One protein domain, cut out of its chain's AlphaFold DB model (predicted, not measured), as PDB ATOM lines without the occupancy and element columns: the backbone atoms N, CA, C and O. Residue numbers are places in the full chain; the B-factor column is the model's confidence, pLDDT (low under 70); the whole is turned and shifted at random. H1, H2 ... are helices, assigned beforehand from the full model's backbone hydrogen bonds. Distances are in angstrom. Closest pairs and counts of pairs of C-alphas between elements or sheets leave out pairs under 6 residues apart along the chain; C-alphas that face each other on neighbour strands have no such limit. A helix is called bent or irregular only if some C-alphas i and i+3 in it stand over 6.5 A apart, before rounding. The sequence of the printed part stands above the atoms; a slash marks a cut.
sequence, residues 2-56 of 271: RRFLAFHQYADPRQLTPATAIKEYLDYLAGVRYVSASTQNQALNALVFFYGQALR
ATOM      1  N   ARG A   2      -2.405 -10.759  40.170       89.31
ATOM      2  CA  ARG A   2      -1.135 -11.352  39.675       89.31
ATOM      3  C   ARG A   2      -1.299 -12.355  38.520       89.31
ATOM      4  O   ARG A   2      -0.579 -12.274  37.544       89.31
ATOM      5  N   ARG A   3      -2.293 -13.250  38.598       90.94
ATOM      6  CA  ARG A   3      -2.592 -14.228  37.531       90.94
ATOM      7  C   ARG A   3      -3.106 -13.613  36.225       90.94
ATOM      8  O   ARG A   3      -2.960 -14.242  35.193       90.94
ATOM      9  N   PHE A   4      -3.746 -12.449  36.295       92.31
ATOM     10  CA  PHE A   4      -4.207 -11.707  35.120       92.31
ATOM     11  C   PHE A   4      -3.028 -10.990  34.459       92.31
ATOM     12  O   PHE A   4      -2.835 -11.123  33.263       92.31
ATOM     13  N   LEU A   5      -2.184 -10.328  35.261       91.81
ATOM     14  CA  LEU A   5      -0.956  -9.704  34.763       91.81
ATOM     15  C   LEU A   5      -0.034 -10.733  34.111       91.81
ATOM     16  O   LEU A   5       0.424 -10.514  33.007       91.81
ATOM     17  N   ALA A   6       0.174 -11.882  34.754       92.12
ATOM     18  CA  ALA A   6       1.006 -12.944  34.197       92.12
ATOM     19  C   ALA A   6       0.465 -13.506  32.868       92.12
ATOM     20  O   ALA A   6       1.255 -13.915  32.029       92.12
ATOM     21  N   PHE A   7      -0.859 -13.527  32.670       92.50
ATOM     22  CA  PHE A   7      -1.462 -13.935  31.395       92.50
ATOM     23  C   PHE A   7      -1.143 -12.931  30.279       92.50
ATOM     24  O   PHE A   7      -0.777 -13.338  29.185       92.50
ATOM     25  N   HIS A   8      -1.172 -11.637  30.601       92.44
ATOM     26  CA  HIS A   8      -0.777 -10.538  29.714       92.44
ATOM     27  C   HIS A   8       0.721 -10.200  29.799       92.44
ATOM     28  O   HIS A   8       1.112  -9.064  29.561       92.44
ATOM     29  N   GLN A   9       1.567 -11.157  30.203       91.19
ATOM     30  CA  GLN A   9       3.032 -11.011  30.276       91.19
ATOM     31  C   GLN A   9       3.527  -9.774  31.055       91.19
ATOM     32  O   GLN A   9       4.569  -9.206  30.753       91.19
ATOM     33  N   TYR A  10       2.789  -9.371  32.090       90.56
ATOM     34  CA  TYR A  10       3.048  -8.172  32.894       90.56
ATOM     35  C   TYR A  10       3.015  -6.852  32.107       90.56
ATOM     36  O   TYR A  10       3.569  -5.860  32.579       90.56
ATOM     37  N   ALA A  11       2.313  -6.808  30.970       88.62
ATOM     38  CA  ALA A  11       1.999  -5.563  30.281       88.62
ATOM     39  C   ALA A  11       1.292  -4.571  31.220       88.62
ATOM     40  O   ALA A  11       0.531  -4.977  32.112       88.62
ATOM     41  N   ASP A  12       1.532  -3.272  31.010       86.75
ATOM     42  CA  ASP A  12       0.860  -2.223  31.774       86.75
ATOM     43  C   ASP A  12      -0.653  -2.299  31.508       86.75
ATOM     44  O   ASP A  12      -1.093  -2.084  30.374       86.75
ATOM     45  N   PRO A  13      -1.485  -2.562  32.535       85.75
ATOM     46  CA  PRO A  13      -2.929  -2.650  32.364       85.75
ATOM     47  C   PRO A  13      -3.571  -1.392  31.780       85.75
ATOM     48  O   PRO A  13      -4.667  -1.483  31.243       85.75
ATOM     49  N   ARG A  14      -2.934  -0.221  31.888       85.31
ATOM     50  CA  ARG A  14      -3.456   1.028  31.306       85.31
ATOM     51  C   ARG A  14      -3.330   1.083  29.788       85.31
ATOM     52  O   ARG A  14      -4.074   1.824  29.158       85.31
ATOM     53  N   GLN A  15      -2.389   0.332  29.226       86.06
ATOM     54  CA  GLN A  15      -2.139   0.272  27.786       86.06
ATOM     55  C   GLN A  15      -3.006  -0.790  27.099       86.06
ATOM     56  O   GLN A  15      -3.147  -0.787  25.882       86.06
ATOM     57  N   LEU A  16      -3.599  -1.697  27.879       85.56
ATOM     58  CA  LEU A  16      -4.502  -2.720  27.376       85.56
ATOM     59  C   LEU A  16      -5.915  -2.159  27.216       85.56
ATOM     60  O   LEU A  16      -6.419  -1.462  28.096       85.56
ATOM     61  N   THR A  17      -6.604  -2.563  26.149       88.44
ATOM     62  CA  THR A  17      -8.046  -2.327  26.015       88.44
ATOM     63  C   THR A  17      -8.786  -3.161  27.068       88.44
ATOM     64  O   THR A  17      -8.776  -4.395  26.972       88.44
ATOM     65  N   PRO A  18      -9.445  -2.546  28.074       86.69
ATOM     66  CA  PRO A  18      -9.961  -3.279  29.231       86.69
ATOM     67  C   PRO A  18     -10.966  -4.372  28.863       86.69
ATOM     68  O   PRO A  18     -10.870  -5.483  29.382       86.69
ATOM     69  N   ALA A  19     -11.901  -4.080  27.952       88.00
ATOM     70  CA  ALA A  19     -12.913  -5.037  27.513       88.00
ATOM     71  C   ALA A  19     -12.277  -6.305  26.918       88.00
ATOM     72  O   ALA A  19     -12.542  -7.415  27.383       88.00
ATOM     73  N   THR A  20     -11.377  -6.131  25.948       89.75
ATOM     74  CA  THR A  20     -10.694  -7.226  25.248       89.75
ATOM     75  C   THR A  20      -9.810  -8.028  26.198       89.75
ATOM     76  O   THR A  20      -9.957  -9.244  26.302       89.75
ATOM     77  N   ALA A  21      -8.969  -7.348  26.981       90.75
ATOM     78  CA  ALA A  21      -8.033  -8.004  27.888       90.75
ATOM     79  C   ALA A  21      -8.744  -8.817  28.982       90.75
ATOM     80  O   ALA A  21      -8.265  -9.884  29.385       90.75
ATOM     81  N   ILE A  22      -9.885  -8.329  29.487       91.31
ATOM     82  CA  ILE A  22     -10.718  -9.073  30.439       91.31
ATOM     83  C   ILE A  22     -11.367 -10.268  29.745       91.31
ATOM     84  O   ILE A  22     -11.312 -11.366  30.299       91.31
ATOM     85  N   LYS A  23     -11.959 -10.073  28.562       92.44
ATOM     86  CA  LYS A  23     -12.623 -11.135  27.800       92.44
ATOM     87  C   LYS A  23     -11.675 -12.303  27.524       92.44
ATOM     88  O   LYS A  23     -11.965 -13.418  27.947       92.44
ATOM     89  N   GLU A  24     -10.513 -12.033  26.934       92.44
ATOM     90  CA  GLU A  24      -9.494 -13.046  26.621       92.44
ATOM     91  C   GLU A  24      -9.076 -13.841  27.859       92.44
ATOM     92  O   GLU A  24      -8.963 -15.068  27.830       92.44
ATOM     93  N   TYR A  25      -8.908 -13.151  28.988       93.31
ATOM     94  CA  TYR A  25      -8.574 -13.818  30.237       93.31
ATOM     95  C   TYR A  25      -9.718 -14.698  30.755       93.31
ATOM     96  O   TYR A  25      -9.477 -15.794  31.265       93.31
ATOM     97  N   LEU A  26     -10.969 -14.240  30.659       92.88
ATOM     98  CA  LEU A  26     -12.134 -15.019  31.083       92.88
ATOM     99  C   LEU A  26     -12.355 -16.246  30.192       92.88
ATOM    100  O   LEU A  26     -12.716 -17.295  30.735       92.88
ATOM    101  N   ASP A  27     -12.085 -16.132  28.893       92.50
ATOM    102  CA  ASP A  27     -12.124 -17.238  27.935       92.50
ATOM    103  C   ASP A  27     -11.005 -18.245  28.224       92.50
ATOM    104  O   ASP A  27     -11.273 -19.435  28.383       92.50
ATOM    105  N   TYR A  28      -9.771 -17.782  28.455       93.00
ATOM    106  CA  TYR A  28      -8.665 -18.634  28.911       93.00
ATOM    107  C   TYR A  28      -9.016 -19.402  30.197       93.00
ATOM    108  O   TYR A  28      -8.720 -20.594  30.339       93.00
ATOM    109  N   LEU A  29      -9.679 -18.736  31.147       92.38
ATOM    110  CA  LEU A  29     -10.111 -19.373  32.387       92.38
ATOM    111  C   LEU A  29     -11.145 -20.485  32.148       92.38
ATOM    112  O   LEU A  29     -11.085 -21.515  32.827       92.38
ATOM    113  N   ALA A  30     -12.088 -20.285  31.229       89.75
ATOM    114  CA  ALA A  30     -13.140 -21.254  30.939       89.75
ATOM    115  C   ALA A  30     -12.659 -22.399  30.035       89.75
ATOM    116  O   ALA A  30     -12.922 -23.557  30.356       89.75
ATOM    117  N   GLY A  31     -11.952 -22.081  28.950       88.19
ATOM    118  CA  GLY A  31     -11.553 -23.028  27.912       88.19
ATOM    119  C   GLY A  31     -10.270 -23.793  28.218       88.19
ATOM    120  O   GLY A  31     -10.241 -25.003  28.046       88.19
ATOM    121  N   VAL A  32      -9.220 -23.124  28.711       88.88
ATOM    122  CA  VAL A  32      -7.908 -23.765  28.940       88.88
ATOM    123  C   VAL A  32      -7.766 -24.244  30.381       88.88
ATOM    124  O   VAL A  32      -7.248 -25.324  30.656       88.88
ATOM    125  N   ARG A  33      -8.213 -23.429  31.343       88.56
ATOM    126  CA  ARG A  33      -8.065 -23.731  32.776       88.56
ATOM    127  C   ARG A  33      -9.252 -24.463  33.380       88.56
ATOM    128  O   ARG A  33      -9.150 -24.853  34.547       88.56
ATOM    129  N   TYR A  34     -10.344 -24.611  32.631       86.31
ATOM    130  CA  TYR A  34     -11.570 -25.294  33.045       86.31
ATOM    131  C   TYR A  34     -12.018 -24.912  34.467       86.31
ATOM    132  O   TYR A  34     -12.379 -25.759  35.290       86.31
ATOM    133  N   VAL A  35     -11.942 -23.618  34.813       87.88
ATOM    134  CA  VAL A  35     -12.253 -23.176  36.178       87.88
ATOM    135  C   VAL A  35     -13.748 -23.260  36.471       87.88
ATOM    136  O   VAL A  35     -14.594 -23.204  35.586       87.88
ATOM    137  N   SER A  36     -14.104 -23.317  37.757       86.94
ATOM    138  CA  SER A  36     -15.511 -23.232  38.158       86.94
ATOM    139  C   SER A  36     -16.124 -21.863  37.832       86.94
ATOM    140  O   SER A  36     -15.457 -20.835  37.975       86.94
ATOM    141  N   ALA A  37     -17.431 -21.830  37.557       87.88
ATOM    142  CA  ALA A  37     -18.199 -20.590  37.364       87.88
ATOM    143  C   ALA A  37     -17.992 -19.556  38.485       87.88
ATOM    144  O   ALA A  37     -17.911 -18.357  38.244       87.88
ATOM    145  N   SER A  38     -17.861 -20.013  39.736       86.44
ATOM    146  CA  SER A  38     -17.611 -19.117  40.871       86.44
ATOM    147  C   SER A  38     -16.239 -18.448  40.794       86.44
ATOM    148  O   SER A  38     -16.109 -17.305  41.220       86.44
ATOM    149  N   THR A  39     -15.228 -19.162  40.297       88.88
ATOM    150  CA  THR A  39     -13.870 -18.637  40.129       88.88
ATOM    151  C   THR A  39     -13.836 -17.608  39.006       88.88
ATOM    152  O   THR A  39     -13.276 -16.534  39.198       88.88
ATOM    153  N   GLN A  40     -14.483 -17.904  37.874       91.69
ATOM    154  CA  GLN A  40     -14.592 -16.974  36.750       91.69
ATOM    155  C   GLN A  40     -15.354 -15.702  37.150       91.69
ATOM    156  O   GLN A  40     -14.848 -14.605  36.950       91.69
ATOM    157  N   ASN A  41     -16.503 -15.831  37.824       90.81
ATOM    158  CA  ASN A  41     -17.269 -14.679  38.313       90.81
ATOM    159  C   ASN A  41     -16.478 -13.832  39.319       90.81
ATOM    160  O   ASN A  41     -16.576 -12.607  39.322       90.81
ATOM    161  N   GLN A  42     -15.683 -14.469  40.184       92.12
ATOM    162  CA  GLN A  42     -14.810 -13.744  41.105       92.12
ATOM    163  C   GLN A  42     -13.697 -12.997  40.361       92.12
ATOM    164  O   GLN A  42     -13.386 -11.869  40.735       92.12
ATOM    165  N   ALA A  43     -13.116 -13.603  39.321       92.19
ATOM    166  CA  ALA A  43     -12.135 -12.947  38.466       92.19
ATOM    167  C   ALA A  43     -12.752 -11.748  37.732       92.19
ATOM    168  O   ALA A  43     -12.206 -10.656  37.837       92.19
ATOM    169  N   LEU A  44     -13.918 -11.921  37.101       92.31
ATOM    170  CA  LEU A  44     -14.667 -10.849  36.443       92.31
ATOM    171  C   LEU A  44     -14.913  -9.672  37.396       92.31
ATOM    172  O   LEU A  44     -14.496  -8.556  37.108       92.31
ATOM    173  N   ASN A  45     -15.510  -9.924  38.566       91.94
ATOM    174  CA  ASN A  45     -15.792  -8.867  39.544       91.94
ATOM    175  C   ASN A  45     -14.512  -8.161  40.018       91.94
ATOM    176  O   ASN A  45     -14.506  -6.946  40.191       91.94
ATOM    177  N   ALA A  46     -13.427  -8.912  40.230       92.94
ATOM    178  CA  ALA A  46     -12.151  -8.342  40.642       92.94
ATOM    179  C   ALA A  46     -11.528  -7.464  39.547       92.94
ATOM    180  O   ALA A  46     -10.934  -6.441  39.873       92.94
ATOM    181  N   LEU A  47     -11.656  -7.849  38.274       91.81
ATOM    182  CA  LEU A  47     -11.112  -7.100  37.141       91.81
ATOM    183  C   LEU A  47     -11.937  -5.849  36.842       91.81
ATOM    184  O   LEU A  47     -11.361  -4.775  36.710       91.81
ATOM    185  N   VAL A  48     -13.268  -5.956  36.845       91.06
ATOM    186  CA  VAL A  48     -14.161  -4.795  36.705       91.06
ATOM    187  C   VAL A  48     -13.910  -3.784  37.826       91.06
ATOM    188  O   VAL A  48     -13.798  -2.588  37.569       91.06
ATOM    189  N   PHE A  49     -13.746  -4.258  39.067       92.00
ATOM    190  CA  PHE A  49     -13.366  -3.398  40.187       92.00
ATOM    191  C   PHE A  49     -11.976  -2.778  39.996       92.00
ATOM    192  O   PHE A  49     -11.800  -1.588  40.241       92.00
ATOM    193  N   PHE A  50     -10.984  -3.558  39.563       92.31
ATOM    194  CA  PHE A  50      -9.620  -3.072  39.366       92.31
ATOM    195  C   PHE A  50      -9.556  -1.944  38.327       92.31
ATOM    196  O   PHE A  50      -9.041  -0.871  38.631       92.31
ATOM    197  N   TYR A  51     -10.142  -2.139  37.146       90.56
ATOM    198  CA  TYR A  51     -10.166  -1.105  36.113       90.56
ATOM    199  C   TYR A  51     -11.016   0.102  36.529       90.56
ATOM    200  O   TYR A  51     -10.532   1.232  36.485       90.56
ATOM    201  N   GLY A  52     -12.235  -0.125  37.030       88.38
ATOM    202  CA  GLY A  52     -13.162   0.963  37.346       88.38
ATOM    203  C   GLY A  52     -12.797   1.774  38.592       88.38
ATOM    204  O   GLY A  52     -12.955   2.990  38.596       88.38
ATOM    205  N   GLN A  53     -12.316   1.131  39.660       90.25
ATOM    206  CA  GLN A  53     -12.076   1.791  40.953       90.25
ATOM    207  C   GLN A  53     -10.599   2.085  41.210       90.25
ATOM    208  O   GLN A  53     -10.281   3.148  41.739       90.25
ATOM    209  N   ALA A  54      -9.694   1.167  40.853       89.00
ATOM    210  CA  ALA A  54      -8.266   1.359  41.111       89.00
ATOM    211  C   ALA A  54      -7.579   2.163  39.998       89.00
ATOM    212  O   ALA A  54      -6.789   3.053  40.302       89.00
ATOM    213  N   LEU A  55      -7.889   1.880  38.728       88.44
ATOM    214  CA  LEU A  55      -7.311   2.599  37.585       88.44
ATOM    215  C   LEU A  55      -8.171   3.763  37.085       88.44
ATOM    216  O   LEU A  55      -7.653   4.606  36.362       88.44
ATOM    217  N   ARG A  56      -9.449   3.827  37.488       89.12
ATOM    218  CA  ARG A  56     -10.440   4.810  37.007       89.12
ATOM    219  C   ARG A  56     -10.583   4.830  35.479       89.12
ATOM    220  O   ARG A  56     -10.869   5.869  34.896       89.12
TER     221      ARG A  56
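What this domain is: This is residues 2 to 56 of the 271 residues of the protein "Integrase" of Verrucomicrobia subdivision 3 bacterium (UniProt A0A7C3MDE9). Two helices, H2 and the longer H3, lie side by side and run opposite ways as a helical hairpin, and a short helix, H1, is set crosswise near H2. The link from H1 leads round to the first residues of H2, and a tight turn then joins H2 to H3, whose length runs along the hairpin. The printed part has 55 residues, with three named helices in the order H1, H2, H3 and no named strand, and its class is all helix, with 38 of the 55 residues in the helices. The whole is compact, with a radius of gyration of the C-alphas of 10.8 A, and the C-alphas span 29 by 21 by 18 A along their three main axes.

Where its parts are: H1 is residues 2 to 7, Arg 2 to Phe 7, and begins at C-alpha 2 at (-1.135, -11.352, 39.675). Residues 8 to 17 follow as a link. H2 is residues 18 to 31, Pro 18 to Gly 31, and measures 19.9 A from first to last C-alpha; C-alpha 18 stands at (-9.961, -3.279, 29.231). Residues 32 to 36 lead on to H3, residues 37 to 54, Ala 37 to Ala 54, which measures 24.4 A and ends at C-alpha 54 at (-8.266, 1.359, 41.111). Residues 55 and 56 come after it.

How they stand to each other: H1 and H2 are close but not clearly touching, with 2 pairs of C-alphas within 8 A. Their closest C-alphas are those of Phe 4 and Tyr 25, 6.9 A apart. The lines of H1 and H2 are about perpendicular, at 87 degrees. H2 and H3 touch, with 8 pairs of C-alphas within 8 A, the closest being those of Leu 26 and Gln 40 at 6.5 A. They run opposite ways at a shallow tilt of 16 degrees and form a helical hairpin, and their centres are 11.2 A apart. H1 and H3 are apart. In H1, H2 and H3 every pair of O i and N i+4 is within hydrogen-bond range, and no helix is bent or irregular.

The domain as a whole: The two C-alphas farthest apart are those of Tyr 34 and Arg 56, at 30.4 A. The first and last printed C-alphas, those of Arg 2 and Arg 56, are 18.8 A apart. The printed part has no cut. The link from H1 to H2, 10 residues, is short; the link from H2 to H3, 5 residues, is tight; no link is long. The mean pLDDT of the printed part is 90.0, and no printed residue is under 70.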